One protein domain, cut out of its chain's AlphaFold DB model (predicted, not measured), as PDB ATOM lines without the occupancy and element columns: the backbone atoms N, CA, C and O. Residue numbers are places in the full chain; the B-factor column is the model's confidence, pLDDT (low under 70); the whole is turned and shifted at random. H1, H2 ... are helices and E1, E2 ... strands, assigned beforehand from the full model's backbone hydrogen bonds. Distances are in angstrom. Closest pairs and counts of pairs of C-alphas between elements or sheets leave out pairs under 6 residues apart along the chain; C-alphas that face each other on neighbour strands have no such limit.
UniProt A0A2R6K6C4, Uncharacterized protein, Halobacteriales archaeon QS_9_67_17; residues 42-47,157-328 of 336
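This is residues 42 to 47 and 157 to 328 of the 336 residues of an uncharacterized protein of Halobacteriales archaeon QS_9_67_17 (UniProt A0A2R6K6C4). A strongly twisted sheet of five strands has helix H5 along one face, and H2, with H1 and H4, packs over the other side of H5. Beside this group the short pair E1 and E2 packs on H6; H3 lies at one end of the long axis, and at the other end residues 281 to 286 of the E5 and E6 hairpin stick out. The printed part has 178 residues, with six named helices and seven named strands in the order H1 H2 E1 H3 H4 E2 H5 E3 E4 E5 E6 H6 E7. The large sheet runs E5 E6 E4 E3 E7, antiparallel, E1 and E2 are parallel, and the class is mixed, helices and strands. The whole is compact, with a radius of gyration of the C-alphas of 16.7 A and spans of 54 by 39 by 34 A.

H1, residues 162 to 169, begins at C-alpha 162 (-28.913, 0.136, 47.371). H2 is residues 176 to 190, 19.5 A long; E1 191 to 193; H3 195 to 206, 16.4 A; H4 224 to 229; E2 232 to 234. H5 is residues 236 to 247, 16.6 A; E3 260 to 266, 19.8 A; E4 271 to 277, 19.5 A; E5 280 to 282; E6 285 to 293, 26.5 A; H6 296 to 304; E7 325 to 327, ending at C-alpha 327 (-30.157, -20.440, 36.844).

H2 is the hub and touches H1, H4, H5 and H6. The closest C-alphas of H1 and H2, Thr 169 and Gly 182, are 4.2 A apart, at a steep tilt of 64 degrees. H5 touches H2 with residues 243 to 247 alone, the closest C-alphas being Pro 176 and Leu 247, 5.7 A. H5 is on the large sheet at a height over the sheet of 7.8 A, two layers, helices on one face, and runs along E4 at 1 degrees on the local plane. E3 and E4 form a hairpin, with N 264 and O 273 at 2.8 A; E5 and E6 form another, with N 280 and O 287 at 2.8 A. E6 pairs with E4 at N 276 and O 291, 2.9 A, and E3 with E7 at N 263 and O 327, 2.8 A. E1, H3, H4 and E2 make a strand-helix-strand unit, two parallel neighbour strands with helices between along the chain; N 234 and O 192 are 2.9 A apart. H3 touches no helix and is near E2. The closest C-alphas of E1 and H6, His 192 and Thr 299, are 5.2 A apart. In H1, H3, H4 and H5 every O i to N i+4 pair is within hydrogen-bond range, in H2 9 of 11, and in H6 2 of 5, with 1 of 6 O i to N i+3 pairs.

The C-alphas of Val 207 and Glu 283, the two farthest apart, are 54.5 A apart. Residues 48 to 156 are not printed, and C-alphas 47 and 157 are 21.9 A apart across the cut. The links H3 to H4, H5 to E3 and H6 to E7 are long. The mean pLDDT of the printed part is 84.9; residues 206, 269 and 298 to 313 are under 70.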
ATOM      1  N   ARG A  42     -47.773 -23.531  34.522       83.88
ATOM      2  CA  ARG A  42     -48.829 -24.159  35.345       83.88
ATOM      3  C   ARG A  42     -49.050 -25.645  35.063       83.88
ATOM      4  O   ARG A  42     -49.805 -26.290  35.780       83.88
ATOM      5  N   LYS A  43     -48.485 -26.164  33.975       84.12
ATOM      6  CA  LYS A  43     -48.614 -27.561  33.539       84.12
ATOM      7  C   LYS A  43     -47.295 -28.330  33.618       84.12
ATOM      8  O   LYS A  43     -47.314 -29.544  33.445       84.12
ATOM      9  N   GLN A  44     -46.165 -27.639  33.780       86.94
ATOM     10  CA  GLN A  44     -44.851 -28.264  33.878       86.94
ATOM     11  C   GLN A  44     -44.660 -28.879  35.259       86.94
ATOM     12  O   GLN A  44     -45.141 -28.341  36.256       86.94
ATOM     13  N   ASP A  45     -43.884 -29.958  35.312       88.00
ATOM     14  CA  ASP A  45     -43.263 -30.393  36.557       88.00
ATOM     15  C   ASP A  45     -42.101 -29.445  36.890       88.00
ATOM     16  O   ASP A  45     -40.937 -29.689  36.574       88.00
ATOM     17  N   LEU A  46     -42.453 -28.278  37.431       90.12
ATOM     18  CA  LEU A  46     -41.482 -27.268  37.847       90.12
ATOM     19  C   LEU A  46     -40.691 -27.715  39.078       90.12
ATOM     20  O   LEU A  46     -39.555 -27.282  39.243       90.12
ATOM     21  N   ALA A  47     -41.273 -28.574  39.920       91.19
ATOM     22  CA  ALA A  47     -40.629 -29.062  41.133       91.19
ATOM     23  C   ALA A  47     -39.377 -29.876  40.791       91.19
ATOM     24  O   ALA A  47     -38.309 -29.576  41.312       91.19
ATOM     25  N   HIS A 157     -26.541 -13.826  42.650       74.38
ATOM     26  CA  HIS A 157     -26.291 -12.584  41.916       74.38
ATOM     27  C   HIS A 157     -25.472 -11.616  42.765       74.38
ATOM     28  O   HIS A 157     -25.699 -11.475  43.966       74.38
ATOM     29  N   ARG A 158     -24.538 -10.905  42.122       82.31
ATOM     30  CA  ARG A 158     -23.853  -9.788  42.769       82.31
ATOM     31  C   ARG A 158     -24.884  -8.683  43.049       82.31
ATOM     32  O   ARG A 158     -25.518  -8.232  42.100       82.31
ATOM     33  N   PRO A 159     -25.052  -8.235  44.298       89.69
ATOM     34  CA  PRO A 159     -26.048  -7.222  44.625       89.69
ATOM     35  C   PRO A 159     -25.736  -5.889  43.937       89.69
ATOM     36  O   PRO A 159     -24.573  -5.478  43.854       89.69
ATOM     37  N   ALA A 160     -26.779  -5.207  43.463       92.25
ATOM     38  CA  ALA A 160     -26.670  -3.816  43.035       92.25
ATOM     39  C   ALA A 160     -26.527  -2.888  44.261       92.25
ATOM     40  O   ALA A 160     -27.045  -3.215  45.332       92.25
ATOM     41  N   PRO A 161     -25.864  -1.721  44.136       94.62
ATOM     42  CA  PRO A 161     -25.847  -0.722  45.203       94.62
ATOM     43  C   PRO A 161     -27.267  -0.270  45.569       94.62
ATOM     44  O   PRO A 161     -28.081   0.011  44.687       94.62
ATOM     45  N   THR A 162     -27.567  -0.181  46.866       96.31
ATOM     46  CA  THR A 162     -28.913   0.136  47.371       96.31
ATOM     47  C   THR A 162     -29.395   1.526  46.952       96.31
ATOM     48  O   THR A 162     -30.559   1.683  46.591       96.31
ATOM     49  N   ASP A 163     -28.508   2.522  46.921       95.81
ATOM     50  CA  ASP A 163     -28.810   3.877  46.444       95.81
ATOM     51  C   ASP A 163     -29.180   3.892  44.956       95.81
ATOM     52  O   ASP A 163     -30.075   4.628  44.535       95.81
ATOM     53  N   ALA A 164     -28.519   3.047  44.162       94.56
ATOM     54  CA  ALA A 164     -28.788   2.917  42.743       94.56
ATOM     55  C   ALA A 164     -30.129   2.209  42.491       94.56
ATOM     56  O   ALA A 164     -30.902   2.674  41.654       94.56
ATOM     57  N   VAL A 165     -30.452   1.160  43.258       96.38
ATOM     58  CA  VAL A 165     -31.775   0.512  43.209       96.38
ATOM     59  C   VAL A 165     -32.872   1.508  43.554       96.38
ATOM     60  O   VAL A 165     -33.768   1.704  42.738       96.38
ATOM     61  N   TRP A 166     -32.763   2.192  44.697       96.19
ATOM     62  CA  TRP A 166     -33.750   3.185  45.127       96.19
ATOM     63  C   TRP A 166     -33.969   4.270  44.068       96.19
ATOM     64  O   TRP A 166     -35.106   4.609  43.761       96.19
ATOM     65  N   SER A 167     -32.896   4.765  43.441       94.19
ATOM     66  CA  SER A 167     -33.007   5.805  42.409       94.19
ATOM     67  C   SER A 167     -33.732   5.373  41.130       94.19
ATOM     68  O   SER A 167     -34.212   6.238  40.410       94.19
ATOM     69  N   VAL A 168     -33.786   4.069  40.840       94.50
ATOM     70  CA  VAL A 168     -34.474   3.521  39.660       94.50
ATOM     71  C   VAL A 168     -35.890   3.064  40.009       94.50
ATOM     72  O   VAL A 168     -36.776   3.157  39.170       94.50
ATOM     73  N   THR A 169     -36.119   2.539  41.214       95.25
ATOM     74  CA  THR A 169     -37.397   1.903  41.581       95.25
ATOM     75  C   THR A 169     -38.303   2.763  42.456       95.25
ATOM     76  O   THR A 169     -39.462   2.393  42.629       95.25
ATOM     77  N   ASP A 170     -37.781   3.843  43.049       96.38
ATOM     78  CA  ASP A 170     -38.424   4.629  44.117       96.38
ATOM     79  C   ASP A 170     -38.933   3.759  45.290       96.38
ATOM     80  O   ASP A 170     -39.882   4.092  45.999       96.38
ATOM     81  N   ALA A 171     -38.298   2.601  45.497       97.44
ATOM     82  CA  ALA A 171     -38.667   1.623  46.513       97.44
ATOM     83  C   ALA A 171     -37.509   1.376  47.479       97.44
ATOM     84  O   ALA A 171     -36.341   1.380  47.083       97.44
ATOM     85  N   ASP A 172     -37.837   1.127  48.749       97.50
ATOM     86  CA  ASP A 172     -36.860   0.692  49.746       97.50
ATOM     87  C   ASP A 172     -36.243  -0.655  49.312       97.50
ATOM     88  O   ASP A 172     -36.980  -1.637  49.180       97.50
ATOM     89  N   PRO A 173     -34.914  -0.750  49.105       97.25
ATOM     90  CA  PRO A 173     -34.250  -2.003  48.739       97.25
ATOM     91  C   PRO A 173     -34.440  -3.148  49.753       97.25
ATOM     92  O   PRO A 173     -34.219  -4.314  49.418       97.25
ATOM     93  N   ALA A 174     -34.843  -2.840  50.992       97.94
ATOM     94  CA  ALA A 174     -35.200  -3.826  52.011       97.94
ATOM     95  C   ALA A 174     -36.612  -4.429  51.844       97.94
ATOM     96  O   ALA A 174     -36.924  -5.411  52.523       97.94
ATOM     97  N   ASP A 175     -37.448  -3.905  50.938       98.31
ATOM     98  CA  ASP A 175     -38.770  -4.443  50.586       98.31
ATOM     99  C   ASP A 175     -38.757  -5.013  49.151       98.31
ATOM    100  O   ASP A 175     -39.022  -4.298  48.177       98.31
ATOM    101  N   PRO A 176     -38.469  -6.318  48.975       97.69
ATOM    102  CA  PRO A 176     -38.420  -6.929  47.650       97.69
ATOM    103  C   PRO A 176     -39.741  -6.901  46.879       97.69
ATOM    104  O   PRO A 176     -39.716  -6.951  45.650       97.69
ATOM    105  N   GLU A 177     -40.889  -6.829  47.561       97.44
ATOM    106  CA  GLU A 177     -42.187  -6.706  46.889       97.44
ATOM    107  C   GLU A 177     -42.313  -5.319  46.249       97.44
ATOM    108  O   GLU A 177     -42.688  -5.206  45.075       97.44
ATOM    109  N   ALA A 178     -41.959  -4.271  46.997       97.31
ATOM    110  CA  ALA A 178     -41.925  -2.904  46.493       97.31
ATOM    111  C   ALA A 178     -40.881  -2.736  45.381       97.31
ATOM    112  O   ALA A 178     -41.206  -2.168  44.341       97.31
ATOM    113  N   VAL A 179     -39.675  -3.299  45.536       97.75
ATOM    114  CA  VAL A 179     -38.634  -3.284  44.491       97.75
ATOM    115  C   VAL A 179     -39.126  -3.964  43.215       97.75
ATOM    116  O   VAL A 179     -39.012  -3.384  42.138       97.75
ATOM    117  N   ALA A 180     -39.711  -5.162  43.307       96.12
ATOM    118  CA  ALA A 180     -40.209  -5.879  42.133       96.12
ATOM    119  C   ALA A 180     -41.287  -5.086  41.374       96.12
ATOM    120  O   ALA A 180     -41.299  -5.065  40.145       96.12
ATOM    121  N   LYS A 181     -42.173  -4.391  42.096       94.06
ATOM    122  CA  LYS A 181     -43.177  -3.501  41.498       94.06
ATOM    123  C   LYS A 181     -42.534  -2.247  40.897       94.06
ATOM    124  O   LYS A 181     -42.824  -1.922  39.750       94.06
ATOM    125  N   GLY A 182     -41.634  -1.593  41.629       94.38
ATOM    126  CA  GLY A 182     -40.945  -0.373  41.204       94.38
ATOM    127  C   GLY A 182     -40.063  -0.572  39.970       94.38
ATOM    128  O   GLY A 182     -39.982   0.315  39.130       94.38
ATOM    129  N   LEU A 183     -39.481  -1.762  39.777       94.56
ATOM    130  CA  LEU A 183     -38.736  -2.104  38.558       94.56
ATOM    131  C   LEU A 183     -39.588  -2.018  37.284       94.56
ATOM    132  O   LEU A 183     -39.041  -1.784  36.209       94.56
ATOM    133  N   VAL A 184     -40.911  -2.192  37.365       91.06
ATOM    134  CA  VAL A 184     -41.795  -2.046  36.198       91.06
ATOM    135  C   VAL A 184     -41.744  -0.617  35.665       91.06
ATOM    136  O   VAL A 184     -41.519  -0.424  34.469       91.06
ATOM    137  N   ASP A 185     -41.937   0.360  36.549       89.25
ATOM    138  CA  ASP A 185     -41.941   1.778  36.194       89.25
ATOM    139  C   ASP A 185     -40.514   2.287  35.966       89.25
ATOM    140  O   ASP A 185     -40.260   2.942  34.959       89.25
ATOM    141  N   GLY A 186     -39.560   1.866  36.799       91.38
ATOM    142  CA  GLY A 186     -38.147   2.202  36.654       91.38
ATOM    143  C   GLY A 186     -37.567   1.773  35.312       91.38
ATOM    144  O   GLY A 186     -36.952   2.572  34.610       91.38
ATOM    145  N   PHE A 187     -37.807   0.532  34.881       92.00
ATOM    146  CA  PHE A 187     -37.361   0.104  33.555       92.00
ATOM    147  C   PHE A 187     -38.077   0.834  32.423       92.00
ATOM    148  O   PHE A 187     -37.450   1.081  31.398       92.00
ATOM    149  N   ARG A 188     -39.354   1.197  32.589       87.69
ATOM    150  CA  ARG A 188     -40.074   1.994  31.588       87.69
ATOM    151  C   ARG A 188     -39.490   3.401  31.452       87.69
ATOM    152  O   ARG A 188     -39.403   3.918  30.346       87.69
ATOM    153  N   GLU A 189     -39.106   4.021  32.561       88.81
ATOM    154  CA  GLU A 189     -38.550   5.374  32.570       88.81
ATOM    155  C   GLU A 189     -37.102   5.412  32.061       88.81
ATOM    156  O   GLU A 189     -36.729   6.285  31.275       88.81
ATOM    157  N   HIS A 190     -36.289   4.446  32.485       91.06
ATOM    158  CA  HIS A 190     -34.839   4.480  32.307       91.06
ATOM    159  C   HIS A 190     -34.319   3.654  31.125       91.06
ATOM    160  O   HIS A 190     -33.182   3.853  30.684       91.06
ATOM    161  N   ALA A 191     -35.126   2.742  30.584       90.81
ATOM    162  CA  ALA A 191     -34.717   1.837  29.518       90.81
ATOM    163  C   ALA A 191     -35.758   1.746  28.397       90.81
ATOM    164  O   ALA A 191     -36.905   2.162  28.518       90.81
ATOM    165  N   HIS A 192     -35.339   1.168  27.278       86.25
ATOM    166  CA  HIS A 192     -36.224   0.769  26.189       86.25
ATOM    167  C   HIS A 192     -35.867  -0.642  25.734       86.25
ATOM    168  O   HIS A 192     -34.760  -1.133  25.981       86.25
ATOM    169  N   TYR A 193     -36.803  -1.314  25.066       85.06
ATOM    170  CA  TYR A 193     -36.523  -2.639  24.537       85.06
ATOM    171  C   TYR A 193     -35.544  -2.537  23.360       85.06
ATOM    172  O   TYR A 193     -35.791  -1.823  22.386       85.06
ATOM    173  N   ASP A 194     -34.437  -3.278  23.413       87.31
ATOM    174  CA  ASP A 194     -33.419  -3.277  22.358       87.31
ATOM    175  C   ASP A 194     -33.881  -4.098  21.140       87.31
ATOM    176  O   ASP A 194     -33.460  -5.236  20.882       87.31
ATOM    177  N   LEU A 195     -34.793  -3.499  20.370       80.94
ATOM    178  CA  LEU A 195     -35.319  -4.061  19.131       80.94
ATOM    179  C   LEU A 195     -34.214  -4.337  18.088       80.94
ATOM    180  O   LEU A 195     -34.260  -5.398  17.456       80.94
ATOM    181  N   PRO A 196     -33.190  -3.476  17.896       82.56
ATOM    182  CA  PRO A 196     -32.059  -3.800  17.029       82.56
ATOM    183  C   PRO A 196     -31.335  -5.096  17.421       82.56
ATOM    184  O   PRO A 196     -31.086  -5.939  16.551       82.56
ATOM    185  N   ARG A 197     -31.042  -5.310  18.710       84.44
ATOM    186  CA  ARG A 197     -30.414  -6.548  19.202       84.44
ATOM    187  C   ARG A 197     -31.337  -7.753  19.091       84.44
ATOM    188  O   ARG A 197     -30.868  -8.849  18.758       84.44
ATOM    189  N   TYR A 198     -32.641  -7.567  19.292       79.25
ATOM    190  CA  TYR A 198     -33.642  -8.595  19.008       79.25
ATOM    191  C   TYR A 198     -33.568  -9.047  17.541       79.25
ATOM    192  O   TYR A 198     -33.366 -10.234  17.261       79.25
ATOM    193  N   MET A 199     -33.650  -8.098  16.600       78.88
ATOM    194  CA  MET A 199     -33.605  -8.366  15.159       78.88
ATOM    195  C   MET A 199     -32.284  -9.007  14.729       78.88
ATOM    196  O   MET A 199     -32.287  -9.974  13.965       78.88
ATOM    197  N   ALA A 200     -31.154  -8.517  15.250       79.81
ATOM    198  CA  ALA A 200     -29.843  -9.118  15.018       79.81
ATOM    199  C   ALA A 200     -29.818 -10.589  15.458       79.81
ATOM    200  O   ALA A 200     -29.324 -11.447  14.727       79.81
ATOM    201  N   GLY A 201     -30.432 -10.901  16.603       77.12
ATOM    202  CA  GLY A 201     -30.616 -12.267  17.085       77.12
ATOM    203  C   GLY A 201     -31.476 -13.149  16.185       77.12
ATOM    204  O   GLY A 201     -31.131 -14.305  15.935       77.12
ATOM    205  N   ALA A 202     -32.589 -12.608  15.688       74.81
ATOM    206  CA  ALA A 202     -33.473 -13.324  14.777       74.81
ATOM    207  C   ALA A 202     -32.754 -13.679  13.463       74.81
ATOM    208  O   ALA A 202     -32.863 -14.813  12.995       74.81
ATOM    209  N   VAL A 203     -31.972 -12.749  12.903       73.12
ATOM    210  CA  VAL A 203     -31.166 -12.986  11.692       73.12
ATOM    211  C   VAL A 203     -30.029 -13.966  11.961       73.12
ATOM    212  O   VAL A 203     -29.849 -14.918  11.200       73.12
ATOM    213  N   GLN A 204     -29.291 -13.772  13.056       78.06
ATOM    214  CA  GLN A 204     -28.209 -14.666  13.466       78.06
ATOM    215  C   GLN A 204     -28.678 -16.120  13.508       78.06
ATOM    216  O   GLN A 204     -27.975 -17.011  13.039       78.06
ATOM    217  N   PHE A 205     -29.881 -16.362  14.024       73.56
ATOM    218  CA  PHE A 205     -30.405 -17.709  14.127       73.56
ATOM    219  C   PHE A 205     -30.981 -18.253  12.823       73.56
ATOM    220  O   PHE A 205     -30.567 -19.315  12.372       73.56
ATOM    221  N   ASN A 206     -31.938 -17.539  12.228       69.69
ATOM    222  CA  ASN A 206     -32.725 -18.074  11.116       69.69
ATOM    223  C   ASN A 206     -31.976 -18.035   9.781       69.69
ATOM    224  O   ASN A 206     -32.283 -18.812   8.884       69.69
ATOM    225  N   VAL A 207     -31.018 -17.115   9.638       74.38
ATOM    226  CA  VAL A 207     -30.281 -16.905   8.384       74.38
ATOM    227  C   VAL A 207     -28.839 -17.369   8.523       74.38
ATOM    228  O   VAL A 207     -28.339 -18.089   7.665       74.38
ATOM    229  N   ALA A 208     -28.166 -16.962   9.601       73.12
ATOM    230  CA  ALA A 208     -26.750 -17.268   9.794       73.12
ATOM    231  C   ALA A 208     -26.496 -18.561  10.587       73.12
ATOM    232  O   ALA A 208     -25.335 -18.903  10.797       73.12
ATOM    233  N   PHE A 209     -27.537 -19.274  11.040       76.31
ATOM    234  CA  PHE A 209     -27.432 -20.526  11.802       76.31
ATOM    235  C   PHE A 209     -26.433 -20.455  12.975       76.31
ATOM    236  O   PHE A 209     -25.682 -21.393  13.224       76.31
ATOM    237  N   ASN A 210     -26.405 -19.317  13.682       76.88
ATOM    238  CA  ASN A 210     -25.489 -19.010  14.791       76.88
ATOM    239  C   ASN A 210     -23.983 -19.067  14.448       76.88
ATOM    240  O   ASN A 210     -23.157 -19.165  15.349       76.88
ATOM    241  N   THR A 211     -23.597 -18.967  13.174       77.75
ATOM    242  CA  THR A 211     -22.175 -18.958  12.765       77.75
ATOM    243  C   THR A 211     -21.429 -17.669  13.131       77.75
ATOM    244  O   THR A 211     -20.201 -17.644  13.129       77.75
ATOM    245  N   VAL A 212     -22.159 -16.599  13.457       79.75
ATOM    246  CA  VAL A 212     -21.639 -15.280  13.846       79.75
ATOM    247  C   VAL A 212     -22.442 -14.729  15.023       79.75
ATOM    248  O   VAL A 212     -23.642 -14.981  15.103       79.75
ATOM    249  N   ASP A 213     -21.815 -13.949  15.909       80.62
ATOM    250  CA  ASP A 213     -22.511 -13.230  16.986       80.62
ATOM    251  C   ASP A 213     -22.859 -11.801  16.542       80.62
ATOM    252  O   ASP A 213     -22.064 -10.867  16.669       80.62
ATOM    253  N   LEU A 214     -24.056 -11.635  15.976       79.38
ATOM    254  CA  LEU A 214     -24.554 -10.335  15.515       79.38
ATOM    255  C   LEU A 214     -25.075  -9.471  16.666       79.38
ATOM    256  O   LEU A 214     -25.177  -8.255  16.511       79.38
ATOM    257  N   ARG A 215     -25.416 -10.081  17.808       79.62
ATOM    258  CA  ARG A 215     -25.964  -9.377  18.975       79.62
ATOM    259  C   ARG A 215     -24.896  -8.583  19.712       79.62
ATOM    260  O   ARG A 215     -25.205  -7.510  20.224       79.62
ATOM    261  N   ALA A 216     -23.656  -9.073  19.731       81.75
ATOM    262  CA  ALA A 216     -22.543  -8.421  20.423       81.75
ATOM    263  C   ALA A 216     -22.359  -6.942  20.036       81.75
ATOM    264  O   ALA A 216     -22.008  -6.129  20.883       81.75
ATOM    265  N   GLY A 217     -22.628  -6.574  18.778       77.62
ATOM    266  CA  GLY A 217     -22.468  -5.202  18.282       77.62
ATOM    267  C   GLY A 217     -23.521  -4.192  18.760       77.62
ATOM    268  O   GLY A 217     -23.394  -3.011  18.435       77.62
ATOM    269  N   PHE A 218     -24.550  -4.644  19.481       80.06
ATOM    270  CA  PHE A 218     -25.640  -3.810  20.008       80.06
ATOM    271  C   PHE A 218     -25.707  -3.808  21.534       80.06
ATOM    272  O   PHE A 218     -26.581  -3.166  22.091       80.06
ATOM    273  N   ARG A 219     -24.828  -4.551  22.211       82.12
ATOM    274  CA  ARG A 219     -24.875  -4.651  23.666       82.12
ATOM    275  C   ARG A 219     -24.392  -3.345  24.293       82.12
ATOM    276  O   ARG A 219     -23.217  -3.012  24.145       82.12
ATOM    277  N   ASP A 220     -25.292  -2.670  24.992       81.94
ATOM    278  CA  ASP A 220     -24.980  -1.532  25.852       81.94
ATOM    279  C   ASP A 220     -24.634  -2.006  27.278       81.94
ATOM    280  O   ASP A 220     -24.916  -3.152  27.656       81.94
ATOM    281  N   ASP A 221     -24.014  -1.127  28.069       88.50
ATOM    282  CA  ASP A 221     -23.849  -1.337  29.508       88.50
ATOM    283  C   ASP A 221     -25.198  -1.109  30.196       88.50
ATOM    284  O   ASP A 221     -25.791  -0.038  30.088       88.50
ATOM    285  N   THR A 222     -25.697  -2.131  30.888       90.44
ATOM    286  CA  THR A 222     -27.062  -2.164  31.437       90.44
ATOM    287  C   THR A 222     -27.095  -2.186  32.959       90.44
ATOM    288  O   THR A 222     -28.085  -2.639  33.527       90.44
ATOM    289  N   ASP A 223     -26.005  -1.820  33.637       90.56
ATOM    290  CA  ASP A 223     -25.968  -1.778  35.101       90.56
ATOM    291  C   ASP A 223     -26.830  -0.634  35.672       90.56
ATOM    292  O   ASP A 223     -27.341   0.218  34.943       90.56
ATOM    293  N   PHE A 224     -27.029  -0.625  36.992       90.25
ATOM    294  CA  PHE A 224     -27.850   0.398  37.645       90.25
ATOM    295  C   PHE A 224     -27.276   1.818  37.530       90.25
ATOM    296  O   PHE A 224     -28.044   2.774  37.624       90.25
ATOM    297  N   ALA A 225     -25.969   1.987  37.307       87.69
ATOM    298  CA  ALA A 225     -25.405   3.308  37.047       87.69
ATOM    299  C   ALA A 225     -25.812   3.788  35.646       87.69
ATOM    300  O   ALA A 225     -26.336   4.892  35.519       87.69
ATOM    301  N   SER A 226     -25.692   2.931  34.630       89.00
ATOM    302  CA  SER A 226     -26.159   3.225  33.271       89.00
ATOM    303  C   SER A 226     -27.664   3.484  33.209       89.00
ATOM    304  O   SER A 226     -28.105   4.378  32.494       89.00
ATOM    305  N   LEU A 227     -28.475   2.731  33.964       89.38
ATOM    306  CA  LEU A 227     -29.927   2.937  33.994       89.38
ATOM    307  C   LEU A 227     -30.296   4.332  34.502       89.38
ATOM    308  O   LEU A 227     -31.142   4.994  33.907       89.38
ATOM    309  N   ARG A 228     -29.619   4.830  35.539       85.62
ATOM    310  CA  ARG A 228     -29.856   6.190  36.048       85.62
ATOM    311  C   ARG A 228     -29.620   7.270  34.996       85.62
ATOM    312  O   ARG A 228     -30.339   8.265  34.993       85.62
ATOM    313  N   ASP A 229     -28.647   7.065  34.113       85.00
ATOM    314  CA  ASP A 229     -28.335   7.999  33.027       85.00
ATOM    315  C   ASP A 229     -29.395   7.971  31.906       85.00
ATOM    316  O   ASP A 229     -29.523   8.933  31.142       85.00
ATOM    317  N   GLY A 230     -30.213   6.913  31.865       82.56
ATOM    318  CA  GLY A 230     -31.396   6.778  31.023       82.56
ATOM    319  C   GLY A 230     -31.107   6.389  29.572       82.56
ATOM    320  O   GLY A 230     -29.989   6.470  29.066       82.56
ATOM    321  N   GLY A 231     -32.158   5.963  28.866       78.38
ATOM    322  CA  GLY A 231     -32.097   5.665  27.432       78.38
ATOM    323  C   GLY A 231     -31.295   4.410  27.077       78.38
ATOM    324  O   GLY A 231     -30.848   4.281  25.938       78.38
ATOM    325  N   VAL A 232     -31.128   3.483  28.021       88.12
ATOM    326  CA  VAL A 232     -30.366   2.243  27.821       88.12
ATOM    327  C   VAL A 232     -31.196   1.216  27.050       88.12
ATOM    328  O   VAL A 232     -32.353   0.960  27.393       88.12
ATOM    329  N   GLY A 233     -30.612   0.609  26.013       88.44
ATOM    330  CA  GLY A 233     -31.222  -0.516  25.307       88.44
ATOM    331  C   GLY A 233     -31.077  -1.808  26.111       88.44
ATOM    332  O   GLY A 233     -29.966  -2.298  26.317       88.44
ATOM    333  N   MET A 234     -32.193  -2.389  26.554       89.06
ATOM    334  CA  MET A 234     -32.201  -3.632  27.330       89.06
ATOM    335  C   MET A 234     -32.868  -4.782  26.580       89.06
ATOM    336  O   MET A 234     -33.894  -4.629  25.915       89.06
ATOM    337  N   PHE A 235     -32.295  -5.974  26.727       87.44
ATOM    338  CA  PHE A 235     -32.873  -7.225  26.254       87.44
ATOM    339  C   PHE A 235     -33.494  -8.018  27.417       87.44
ATOM    340  O   PHE A 235     -33.180  -7.767  28.577       87.44
ATOM    341  N   CYS A 236     -34.335  -9.020  27.130       87.25
ATOM    342  CA  CYS A 236     -35.003  -9.845  28.157       87.25
ATOM    343  C   CYS A 236     -34.026 -10.433  29.198       87.25
ATOM    344  O   CYS A 236     -34.310 -10.447  30.394       87.25
ATOM    345  N   THR A 237     -32.821 -10.825  28.769       89.38
ATOM    346  CA  THR A 237     -31.749 -11.269  29.675       89.38
ATOM    347  C   THR A 237     -31.250 -10.161  30.599       89.38
ATOM    348  O   THR A 237     -30.993 -10.427  31.769       89.38
ATOM    349  N   ASP A 238     -31.110  -8.931  30.099       92.12
ATOM    350  CA  ASP A 238     -30.642  -7.807  30.910       92.12
ATOM    351  C   ASP A 238     -31.687  -7.466  31.981       92.12
ATOM    352  O   ASP A 238     -31.325  -7.309  33.143       92.12
ATOM    353  N   PHE A 239     -32.980  -7.468  31.631       92.12
ATOM    354  CA  PHE A 239     -34.062  -7.279  32.603       92.12
ATOM    355  C   PHE A 239     -34.035  -8.338  33.706       92.12
ATOM    356  O   PHE A 239     -34.107  -8.000  34.886       92.12
ATOM    357  N   ALA A 240     -33.895  -9.615  33.332       92.81
ATOM    358  CA  ALA A 240     -33.900 -10.706  34.297       92.81
ATOM    359  C   ALA A 240     -32.718 -10.629  35.277       92.81
ATOM    360  O   ALA A 240     -32.902 -10.809  36.482       92.81
ATOM    361  N   VAL A 241     -31.521 -10.322  34.762       92.19
ATOM    362  CA  VAL A 241     -30.308 -10.167  35.574       92.19
ATOM    363  C   VAL A 241     -30.411  -8.941  36.479       92.19
ATOM    364  O   VAL A 241     -30.180  -9.069  37.677       92.19
ATOM    365  N   ARG A 242     -30.802  -7.775  35.948       94.81
ATOM    366  CA  ARG A 242     -30.929  -6.544  36.745       94.81
ATOM    367  C   ARG A 242     -31.978  -6.666  37.840       94.81
ATOM    368  O   ARG A 242     -31.749  -6.195  38.949       94.81
ATOM    369  N   ALA A 243     -33.083  -7.359  37.573       95.38
ATOM    370  CA  ALA A 243     -34.057  -7.673  38.607       95.38
ATOM    371  C   ALA A 243     -33.457  -8.545  39.723       95.38
ATOM    372  O   ALA A 243     -33.684  -8.259  40.894       95.38
ATOM    373  N   GLY A 244     -32.660  -9.566  39.387       94.94
ATOM    374  CA  GLY A 244     -31.962 -10.389  40.382       94.94
ATOM    375  C   GLY A 244     -30.997  -9.579  41.255       94.94
ATOM    376  O   GLY A 244     -31.044  -9.680  42.478       94.94
ATOM    377  N   GLU A 245     -30.180  -8.722  40.639       95.06
ATOM    378  CA  GLU A 245     -29.229  -7.854  41.351       95.06
ATOM    379  C   GLU A 245     -29.935  -6.848  42.276       95.06
ATOM    380  O   GLU A 245     -29.472  -6.612  43.393       95.06
ATOM    381  N   ALA A 246     -31.071  -6.290  41.843       96.44
ATOM    382  CA  ALA A 246     -31.885  -5.379  42.646       96.44
ATOM    383  C   ALA A 246     -32.545  -6.081  43.835       96.44
ATOM    384  O   ALA A 246     -32.499  -5.590  44.959       96.44
ATOM    385  N   LEU A 247     -33.124  -7.262  43.600       96.75
ATOM    386  CA  LEU A 247     -33.770  -8.066  44.636       96.75
ATOM    387  C   LEU A 247     -32.772  -8.620  45.658       96.75
ATOM    388  O   LEU A 247     -33.188  -9.061  46.727       96.75
ATOM    389  N   HIS A 248     -31.471  -8.627  45.354       95.38
ATOM    390  CA  HIS A 248     -30.407  -9.034  46.281       95.38
ATOM    391  C   HIS A 248     -29.662  -7.855  46.910       95.38
ATOM    392  O   HIS A 248     -28.802  -8.106  47.749       95.38
ATOM    393  N   ALA A 249     -29.995  -6.605  46.560       95.38
ATOM    394  CA  ALA A 249     -29.261  -5.400  46.967       95.38
ATOM    395  C   ALA A 249     -29.064  -5.263  48.486       95.38
ATOM    396  O   ALA A 249     -28.012  -4.818  48.940       95.38
ATOM    397  N   THR A 250     -30.059  -5.693  49.260       95.44
ATOM    398  CA  THR A 250     -30.020  -5.733  50.728       95.44
ATOM    399  C   THR A 250     -29.815  -7.173  51.216       95.44
ATOM    400  O   THR A 250     -30.474  -8.072  50.678       95.44
ATOM    401  N   PRO A 251     -28.973  -7.432  52.241       92.25
ATOM    402  CA  PRO A 251     -28.792  -8.766  52.824       92.25
ATOM    403  C   PRO A 251     -30.114  -9.448  53.208       92.25
ATOM    404  O   PRO A 251     -31.078  -8.795  53.603       92.25
ATOM    405  N   ALA A 252     -30.177 -10.783  53.131       93.75
ATOM    406  CA  ALA A 252     -31.413 -11.527  53.404       93.75
ATOM    407  C   ALA A 252     -31.920 -11.329  54.845       93.75
ATOM    408  O   ALA A 252     -33.130 -11.292  55.084       93.75
ATOM    409  N   GLY A 253     -31.006 -11.151  55.805       91.88
ATOM    410  CA  GLY A 253     -31.338 -10.821  57.193       91.88
ATOM    411  C   GLY A 253     -32.117  -9.511  57.360       91.88
ATOM    412  O   GLY A 253     -32.938  -9.405  58.267       91.88
ATOM    413  N   GLU A 254     -31.917  -8.554  56.456       94.94
ATOM    414  CA  GLU A 254     -32.472  -7.198  56.533       94.94
ATOM    415  C   GLU A 254     -33.712  -7.001  55.646       94.94
ATOM    416  O   GLU A 254     -34.405  -5.995  55.764       94.94
ATOM    417  N   GLN A 255     -34.034  -7.967  54.782       96.62
ATOM    418  CA  GLN A 255     -35.206  -7.886  53.913       96.62
ATOM    419  C   GLN A 255     -36.512  -8.285  54.599       96.62
ATOM    420  O   GLN A 255     -36.561  -9.194  55.433       96.62
ATOM    421  N   SER A 256     -37.614  -7.684  54.167       95.81
ATOM    422  CA  SER A 256     -38.954  -8.071  54.595       95.81
ATOM    423  C   SER A 256     -39.946  -7.949  53.436       95.81
ATOM    424  O   SER A 256     -40.373  -6.838  53.139       95.81
ATOM    425  N   PRO A 257     -40.354  -9.060  52.790       95.81
ATOM    426  CA  PRO A 257     -39.928 -10.451  53.010       95.81
ATOM    427  C   PRO A 257     -38.560 -10.795  52.378       95.81
ATOM    428  O   PRO A 257     -38.233 -10.245  51.333       95.81
ATOM    429  N   PRO A 258     -37.776 -11.746  52.928       97.00
ATOM    430  CA  PRO A 258     -36.509 -12.175  52.331       97.00
ATOM    431  C   PRO A 258     -36.711 -13.093  51.119       97.00
ATOM    432  O   PRO A 258     -37.478 -14.064  51.166       97.00
ATOM    433  N   VAL A 259     -35.973 -12.816  50.040       97.19
ATOM    434  CA  VAL A 259     -36.065 -13.576  48.783       97.19
ATOM    435  C   VAL A 259     -34.704 -13.963  48.208       97.19
ATOM    436  O   VAL A 259     -33.681 -13.338  48.485       97.19
ATOM    437  N   MET A 260     -34.704 -14.987  47.361       95.44
ATOM    438  CA  MET A 260     -33.665 -15.264  46.376       95.44
ATOM    439  C   MET A 260     -34.260 -15.124  44.971       95.44
ATOM    440  O   MET A 260     -35.475 -15.168  44.787       95.44
ATOM    441  N   ALA A 261     -33.405 -14.934  43.977       94.88
ATOM    442  CA  ALA A 261     -33.806 -14.633  42.614       94.88
ATOM    443  C   ALA A 261     -32.851 -15.321  41.650       94.88
ATOM    444  O   ALA A 261     -31.679 -15.511  41.973       94.88
ATOM    445  N   GLY A 262     -33.375 -15.681  40.489       92.75
ATOM    446  CA  GLY A 262     -32.631 -16.329  39.426       92.75
ATOM    447  C   GLY A 262     -33.209 -15.992  38.060       92.75
ATOM    448  O   GLY A 262     -34.199 -15.269  37.925       92.75
ATOM    449  N   VAL A 263     -32.593 -16.557  37.035       91.94
ATOM    450  CA  VAL A 263     -32.934 -16.373  35.631       91.94
ATOM    451  C   VAL A 263     -33.593 -17.639  35.095       91.94
ATOM    452  O   VAL A 263     -33.105 -18.745  35.310       91.94
ATOM    453  N   VAL A 264     -34.692 -17.482  34.368       91.31
ATOM    454  CA  VAL A 264     -35.408 -18.570  33.695       91.31
ATOM    455  C   VAL A 264     -35.362 -18.354  32.195       91.31
ATOM    456  O   VAL A 264     -35.602 -17.245  31.721       91.31
ATOM    457  N   ILE A 265     -35.083 -19.421  31.451       88.62
ATOM    458  CA  ILE A 265     -35.040 -19.419  29.988       88.62
ATOM    459  C   ILE A 265     -36.215 -20.250  29.456       88.62
ATOM    460  O   ILE A 265     -36.362 -21.423  29.808       88.62
ATOM    461  N   ASP A 266     -37.046 -19.635  28.608       86.69
ATOM    462  CA  ASP A 266     -38.015 -20.304  27.726       86.69
ATOM    463  C   ASP A 266     -37.351 -20.474  26.352       86.69
ATOM    464  O   ASP A 266     -37.282 -19.527  25.557       86.69
ATOM    465  N   ASP A 267     -36.842 -21.673  26.062       80.38
ATOM    466  CA  ASP A 267     -36.077 -21.940  24.836       80.38
ATOM    467  C   ASP A 267     -36.951 -21.860  23.582       80.38
ATOM    468  O   ASP A 267     -36.460 -21.566  22.487       80.38
ATOM    469  N   ARG A 268     -38.264 -22.065  23.744       72.00
ATOM    470  CA  ARG A 268     -39.256 -22.048  22.662       72.00
ATOM    471  C   ARG A 268     -39.238 -20.714  21.911       72.00
ATOM    472  O   ARG A 268     -39.289 -20.711  20.686       72.00
ATOM    473  N   HIS A 269     -39.111 -19.601  22.641       69.56
ATOM    474  CA  HIS A 269     -39.083 -18.239  22.077       69.56
ATOM    475  C   HIS A 269     -37.862 -17.429  22.489       69.56
ATOM    476  O   HIS A 269     -37.786 -16.238  22.190       69.56
ATOM    477  N   ARG A 270     -36.883 -18.080  23.133       76.50
ATOM    478  CA  ARG A 270     -35.634 -17.465  23.616       76.50
ATOM    479  C   ARG A 270     -35.909 -16.273  24.507       76.50
ATOM    480  O   ARG A 270     -35.249 -15.235  24.414       76.50
ATOM    481  N   HIS A 271     -36.938 -16.438  25.318       84.12
ATOM    482  CA  HIS A 271     -37.370 -15.438  26.259       84.12
ATOM    483  C   HIS A 271     -36.731 -15.725  27.604       84.12
ATOM    484  O   HIS A 271     -36.571 -16.883  27.988       84.12
ATOM    485  N   VAL A 272     -36.339 -14.664  28.292       88.12
ATOM    486  CA  VAL A 272     -35.645 -14.752  29.570       88.12
ATOM    487  C   VAL A 272     -36.382 -13.878  30.566       88.12
ATOM    488  O   VAL A 272     -36.703 -12.731  30.266       88.12
ATOM    489  N   PHE A 273     -36.674 -14.433  31.733       91.50
ATOM    490  CA  PHE A 273     -37.446 -13.772  32.779       91.50
ATOM    491  C   PHE A 273     -36.916 -14.170  34.160       91.50
ATOM    492  O   PHE A 273     -36.049 -15.036  34.278       91.50
ATOM    493  N   THR A 274     -37.388 -13.513  35.214       94.31
ATOM    494  CA  THR A 274     -36.889 -13.708  36.579       94.31
ATOM    495  C   THR A 274     -37.730 -14.747  37.310       94.31
ATOM    496  O   THR A 274     -38.959 -14.715  37.248       94.31
ATOM    497  N   VAL A 275     -37.088 -15.643  38.055       95.25
ATOM    498  CA  VAL A 275     -37.732 -16.391  39.142       95.25
ATOM    499  C   VAL A 275     -37.408 -15.706  40.461       95.25
ATOM    500  O   VAL A 275     -36.277 -15.276  40.670       95.25
ATOM    501  N   VAL A 276     -38.390 -15.624  41.353       96.62
ATOM    502  CA  VAL A 276     -38.204 -15.193  42.741       96.62
ATOM    503  C   VAL A 276     -38.706 -16.301  43.646       96.62
ATOM    504  O   VAL A 276     -39.777 -16.854  43.410       96.62
ATOM    505  N   ALA A 277     -37.926 -16.646  44.659       97.25
ATOM    506  CA  ALA A 277     -38.234 -17.713  45.593       97.25
ATOM    507  C   ALA A 277     -37.859 -17.319  47.021       97.25
ATOM    508  O   ALA A 277     -37.167 -16.330  47.255       97.25
ATOM    509  N   SER A 278     -38.328 -18.096  47.984       97.81
ATOM    510  CA  SER A 278     -37.931 -17.997  49.387       97.81
ATOM    511  C   SER A 278     -37.872 -19.407  49.979       97.81
ATOM    512  O   SER A 278     -38.269 -20.367  49.317       97.81
ATOM    513  N   VAL A 279     -37.366 -19.549  51.200       97.38
ATOM    514  CA  VAL A 279     -37.309 -20.829  51.918       97.38
ATOM    515  C   VAL A 279     -38.050 -20.644  53.226       97.38
ATOM    516  O   VAL A 279     -37.650 -19.823  54.045       97.38
ATOM    517  N   LEU A 280     -39.137 -21.384  53.412       97.44
ATOM    518  CA  LEU A 280     -39.978 -21.311  54.600       97.44
ATOM    519  C   LEU A 280     -39.886 -22.610  55.393       97.44
ATOM    520  O   LEU A 280     -39.902 -23.699  54.812       97.44
ATOM    521  N   ALA A 281     -39.876 -22.499  56.717       93.56
ATOM    522  CA  ALA A 281     -40.258 -23.613  57.567       93.56
ATOM    523  C   ALA A 281     -41.765 -23.885  57.400       93.56
ATOM    524  O   ALA A 281     -42.583 -22.962  57.361       93.56
ATOM    525  N   GLY A 282     -42.133 -25.154  57.255       86.06
ATOM    526  CA  GLY A 282     -43.515 -25.625  57.208       86.06
ATOM    527  C   GLY A 282     -43.757 -26.720  58.242       86.06
ATOM    528  O   GLY A 282     -42.812 -27.286  58.790       86.06
ATOM    529  N   GLU A 283     -45.029 -27.025  58.503       81.31
ATOM    530  CA  GLU A 283     -45.436 -28.019  59.511       81.31
ATOM    531  C   GLU A 283     -44.868 -29.420  59.222       81.31
ATOM    532  O   GLU A 283     -44.411 -30.101  60.137       81.31
ATOM    533  N   ASP A 284     -44.830 -29.806  57.942       84.44
ATOM    534  CA  ASP A 284     -44.367 -31.121  57.474       84.44
ATOM    535  C   ASP A 284     -42.946 -31.092  56.874       84.44
ATOM    536  O   ASP A 284     -42.498 -32.071  56.277       84.44
ATOM    537  N   GLY A 285     -42.233 -29.966  56.991       90.44
ATOM    538  CA  GLY A 285     -40.900 -29.777  56.412       90.44
ATOM    539  C   GLY A 285     -40.742 -28.460  55.656       90.44
ATOM    540  O   GLY A 285     -41.584 -27.566  55.724       90.44
ATOM    541  N   LEU A 286     -39.629 -28.322  54.938       95.12
ATOM    542  CA  LEU A 286     -39.289 -27.091  54.226       95.12
ATOM    543  C   LEU A 286     -40.168 -26.890  52.990       95.12
ATOM    544  O   LEU A 286     -40.374 -27.798  52.180       95.12
ATOM    545  N   VAL A 287     -40.639 -25.658  52.818       97.19
ATOM    546  CA  VAL A 287     -41.407 -25.235  51.650       97.19
ATOM    547  C   VAL A 287     -40.635 -24.158  50.905       97.19
ATOM    548  O   VAL A 287     -40.247 -23.149  51.487       97.19
ATOM    549  N   VAL A 288     -40.479 -24.336  49.597       97.38
ATOM    550  CA  VAL A 288     -39.865 -23.352  48.702       97.38
ATOM    551  C   VAL A 288     -40.966 -22.702  47.866       97.38
ATOM    552  O   VAL A 288     -41.321 -23.218  46.796       97.38
ATOM    553  N   PRO A 289     -41.599 -21.613  48.345       97.75
ATOM    554  CA  PRO A 289     -42.484 -20.836  47.498       97.75
ATOM    555  C   PRO A 289     -41.688 -20.173  46.372       97.75
ATOM    556  O   PRO A 289     -40.565 -19.714  46.583       97.75
ATOM    557  N   ALA A 290     -42.285 -20.091  45.186       97.44
ATOM    558  CA  ALA A 290     -41.687 -19.408  44.046       97.44
ATOM    559  C   ALA A 290     -42.732 -18.725  43.155       97.44
ATOM    560  O   ALA A 290     -43.882 -19.165  43.031       97.44
ATOM    561  N   THR A 291     -42.307 -17.652  42.501       96.12
ATOM    562  CA  THR A 291     -43.056 -16.929  41.477       96.12
ATOM    563  C   THR A 291     -42.140 -16.504  40.331       96.12
ATOM    564  O   THR A 291     -40.927 -16.705  40.375       96.12
ATOM    565  N   PHE A 292     -42.728 -15.937  39.280       94.50
ATOM    566  CA  PHE A 292     -42.034 -15.598  38.043       94.50
ATOM    567  C   PHE A 292     -42.436 -14.210  37.561       94.50
ATOM    568  O   PHE A 292     -43.632 -13.897  37.517       94.50
ATOM    569  N   LEU A 293     -41.444 -13.410  37.174       93.25
ATOM    570  CA  LEU A 293     -41.575 -11.998  36.833       93.25
ATOM    571  C   LEU A 293     -40.988 -11.735  35.443       93.25
ATOM    572  O   LEU A 293     -39.856 -12.130  35.181       93.25
ATOM    573  N   ASP A 294     -41.723 -11.051  34.571       90.44
ATOM    574  CA  ASP A 294     -41.265 -10.649  33.240       90.44
ATOM    575  C   ASP A 294     -41.456  -9.145  33.027       90.44
ATOM    576  O   ASP A 294     -42.578  -8.645  32.923       90.44
ATOM    577  N   TYR A 295     -40.334  -8.438  32.922       87.81
ATOM    578  CA  TYR A 295     -40.287  -6.995  32.700       87.81
ATOM    579  C   TYR A 295     -40.145  -6.613  31.226       87.81
ATOM    580  O   TYR A 295     -40.205  -5.438  30.893       87.81
ATOM    581  N   THR A 296     -40.005  -7.570  30.309       80.06
ATOM    582  CA  THR A 296     -39.842  -7.261  28.877       80.06
ATOM    583  C   THR A 296     -41.016  -6.452  28.339       80.06
ATOM    584  O   THR A 296     -40.857  -5.554  27.517       80.06
ATOM    585  N   HIS A 297     -42.207  -6.732  28.855       72.81
ATOM    586  CA  HIS A 297     -43.410  -6.022  28.469       72.81
ATOM    587  C   HIS A 297     -43.447  -4.581  29.003       72.81
ATOM    588  O   HIS A 297     -44.071  -3.745  28.360       72.81
ATOM    589  N   SER A 298     -42.765  -4.236  30.106       68.62
ATOM    590  CA  SER A 298     -42.842  -2.877  30.670       68.62
ATOM    591  C   SER A 298     -42.319  -1.802  29.714       68.62
ATOM    592  O   SER A 298     -42.874  -0.702  29.700       68.62
ATOM    593  N   THR A 299     -41.341  -2.157  28.874       64.38
ATOM    594  CA  THR A 299     -40.700  -1.285  27.875       64.38
ATOM    595  C   THR A 299     -41.223  -1.499  26.450       64.38
ATOM    596  O   THR A 299     -41.300  -0.551  25.674       64.38
ATOM    597  N   LEU A 300     -41.666  -2.712  26.093       62.38
ATOM    598  CA  LEU A 300     -42.196  -3.015  24.752       62.38
ATOM    599  C   LEU A 300     -43.536  -2.305  24.448       62.38
ATOM    600  O   LEU A 300     -43.895  -2.110  23.282       62.38
ATOM    601  N   TYR A 301     -44.295  -1.920  25.483       55.22
ATOM    602  CA  TYR A 301     -45.596  -1.257  25.325       55.22
ATOM    603  C   TYR A 301     -45.515   0.146  24.711       55.22
ATOM    604  O   TYR A 301     -46.428   0.514  23.961       55.22
ATOM    605  N   ASP A 302     -44.434   0.888  24.960       48.16
ATOM    606  CA  ASP A 302     -44.274   2.259  24.458       48.16
ATOM    607  C   ASP A 302     -43.872   2.299  22.976       48.16
ATOM    608  O   ASP A 302     -44.362   3.146  22.222       48.16
ATOM    609  N   ASP A 303     -43.093   1.317  22.514       48.00
ATOM    610  CA  ASP A 303     -42.625   1.249  21.124       48.00
ATOM    611  C   ASP A 303     -43.717   0.820  20.131       48.00
ATOM    612  O   ASP A 303     -43.707   1.229  18.967       48.00
ATOM    613  N   LEU A 304     -44.684   0.003  20.573       49.97
ATOM    614  CA  LEU A 304     -45.706  -0.579  19.690       49.97
ATOM    615  C   LEU A 304     -47.137  -0.078  19.951       49.97
ATOM    616  O   LEU A 304     -48.004  -0.309  19.110       49.97
ATOM    617  N   ARG A 305     -47.410   0.632  21.060       47.44
ATOM    618  CA  ARG A 305     -48.755   1.119  21.453       47.44
ATOM    619  C   ARG A 305     -49.837   0.020  21.504       47.44
ATOM    620  O   ARG A 305     -50.993   0.260  21.156       47.44
ATOM    621  N   LEU A 306     -49.478  -1.197  21.925       45.72
ATOM    622  CA  LEU A 306     -50.357  -2.383  21.934       45.72
ATOM    623  C   LEU A 306     -50.795  -2.819  23.347       45.72
ATOM    624  O   LEU A 306     -50.880  -4.011  23.642       45.72
ATOM    625  N   THR A 307     -51.115  -1.867  24.226       44.84
ATOM    626  CA  THR A 307     -51.514  -2.115  25.627       44.84
ATOM    627  C   THR A 307     -52.718  -3.058  25.779       44.84
ATOM    628  O   THR A 307     -52.761  -3.852  26.712       44.84
ATOM    629  N   GLY A 308     -53.682  -3.038  24.849       34.97
ATOM    630  CA  GLY A 308     -54.953  -3.768  24.995       34.97
ATOM    631  C   GLY A 308     -54.957  -5.258  24.612       34.97
ATOM    632  O   GLY A 308     -55.926  -5.947  24.917       34.97
ATOM    633  N   LEU A 309     -53.922  -5.773  23.935       42.41
ATOM    634  CA  LEU A 309     -53.921  -7.139  23.369       42.41
ATOM    635  C   LEU A 309     -53.024  -8.133  24.125       42.41
ATOM    636  O   LEU A 309     -53.240  -9.341  24.031       42.41
ATOM    637  N   LEU A 310     -52.037  -7.656  24.895       46.25
ATOM    638  CA  LEU A 310     -50.940  -8.495  25.401       46.25
ATOM    639  C   LEU A 310     -50.829  -8.584  26.934       46.25
ATOM    640  O   LEU A 310     -49.996  -9.333  27.429       46.25
ATOM    641  N   GLY A 311     -51.781  -8.028  27.688       43.81
ATOM    642  CA  GLY A 311     -51.972  -8.300  29.121       43.81
ATOM    643  C   GLY A 311     -51.259  -7.325  30.061       43.81
ATOM    644  O   GLY A 311     -50.069  -7.055  29.944       43.81
ATOM    645  N   GLU A 312     -52.004  -6.820  31.033       47.16
ATOM    646  CA  GLU A 312     -51.529  -5.891  32.055       47.16
ATOM    647  C   GLU A 312     -50.828  -6.678  33.171       47.16
ATOM    648  O   GLU A 312     -51.476  -7.179  34.085       47.16
ATOM    649  N   GLY A 313     -49.510  -6.869  33.097       58.97
ATOM    650  CA  GLY A 313     -48.790  -7.368  34.267       58.97
ATOM    651  C   GLY A 313     -47.380  -7.878  34.017       58.97
ATOM    652  O   GLY A 313     -47.102  -8.539  33.024       58.97
ATOM    653  N   TRP A 314     -46.524  -7.629  35.003       76.94
ATOM    654  CA  TRP A 314     -45.179  -8.182  35.161       76.94
ATOM    655  C   TRP A 314     -45.193  -9.649  35.635       76.94
ATOM    656  O   TRP A 314     -44.151 -10.283  35.744       76.94
ATOM    657  N   ALA A 315     -46.370 -10.222  35.914       80.38
ATOM    658  CA  ALA A 315     -46.518 -11.605  36.357       80.38
ATOM    659  C   ALA A 315     -46.334 -12.604  35.199       80.38
ATOM    660  O   ALA A 315     -47.186 -12.735  34.310       80.38
ATOM    661  N   ALA A 316     -45.267 -13.400  35.260       75.88
ATOM    662  CA  ALA A 316     -44.964 -14.424  34.265       75.88
ATOM    663  C   ALA A 316     -45.609 -15.788  34.571       75.88
ATOM    664  O   ALA A 316     -45.736 -16.608  33.663       75.88
ATOM    665  N   TYR A 317     -46.109 -16.028  35.796       75.88
ATOM    666  CA  TYR A 317     -46.813 -17.270  36.171       75.88
ATOM    667  C   TYR A 317     -48.216 -17.395  35.536       75.88
ATOM    668  O   TYR A 317     -49.275 -17.357  36.178       75.88
ATOM    669  N   ASN A 318     -48.237 -17.544  34.218       74.25
ATOM    670  CA  ASN A 318     -49.421 -17.498  33.376       74.25
ATOM    671  C   ASN A 318     -49.370 -18.603  32.301       74.25
ATOM    672  O   ASN A 318     -48.629 -19.577  32.411       74.25
ATOM    673  N   ARG A 319     -50.228 -18.506  31.281       70.56
ATOM    674  CA  ARG A 319     -50.332 -19.533  30.229       70.56
ATOM    675  C   ARG A 319     -49.305 -19.385  29.104       70.56
ATOM    676  O   ARG A 319     -49.258 -20.266  28.251       70.56
ATOM    677  N   ARG A 320     -48.547 -18.290  29.090       73.75
ATOM    678  CA  ARG A 320     -47.678 -17.887  27.980       73.75
ATOM    679  C   ARG A 320     -46.222 -18.292  28.190       73.75
ATOM    680  O   ARG A 320     -45.549 -18.585  27.210       73.75
ATOM    681  N   HIS A 321     -45.780 -18.367  29.443       82.69
ATOM    682  CA  HIS A 321     -44.402 -18.691  29.802       82.69
ATOM    683  C   HIS A 321     -44.192 -20.182  30.052       82.69
ATOM    684  O   HIS A 321     -45.109 -20.912  30.456       82.69
ATOM    685  N   ARG A 322     -42.947 -20.603  29.861       86.94
ATOM    686  CA  ARG A 322     -42.425 -21.933  30.151       86.94
ATOM    687  C   ARG A 322     -41.037 -21.788  30.784       86.94
ATOM    688  O   ARG A 322     -40.324 -20.847  30.470       86.94
ATOM    689  N   ALA A 323     -40.664 -22.706  31.669       88.25
ATOM    690  CA  ALA A 323     -39.315 -22.804  32.218       88.25
ATOM    691  C   ALA A 323     -38.616 -24.033  31.632       88.25
ATOM    692  O   ALA A 323     -38.948 -25.166  31.996       88.25
ATOM    693  N   ASP A 324     -37.683 -23.836  30.704       87.12
ATOM    694  CA  ASP A 324     -36.829 -24.918  30.209       87.12
ATOM    695  C   ASP A 324     -35.578 -25.053  31.072       87.12
ATOM    696  O   ASP A 324     -35.293 -26.159  31.535       87.12
ATOM    697  N   THR A 325     -34.936 -23.924  31.379       87.69
ATOM    698  CA  THR A 325     -33.728 -23.846  32.212       87.69
ATOM    699  C   THR A 325     -33.902 -22.808  33.322       87.69
ATOM    700  O   THR A 325     -34.513 -21.764  33.089       87.69
ATOM    701  N   VAL A 326     -33.364 -23.082  34.516       88.12
ATOM    702  CA  VAL A 326     -33.375 -22.171  35.673       88.12
ATOM    703  C   VAL A 326     -31.960 -22.025  36.218       88.12
ATOM    704  O   VAL A 326     -31.335 -23.025  36.564       88.12
ATOM    705  N   TRP A 327     -31.475 -20.790  36.319       87.56
ATOM    706  CA  TRP A 327     -30.157 -20.440  36.844       87.56
ATOM    707  C   TRP A 327     -30.296 -19.553  38.076       87.56
ATOM    708  O   TRP A 327     -30.829 -18.451  37.991       87.56
ATOM    709  N   TRP A 328     -29.800 -20.019  39.219       83.94
ATOM    710  CA  TRP A 328     -29.904 -19.309  40.502       83.94
ATOM    711  C   TRP A 328     -28.686 -18.445  40.832       83.94
ATOM    712  O   TRP A 328     -28.779 -17.514  41.633       83.94
TER     713      TRP A 328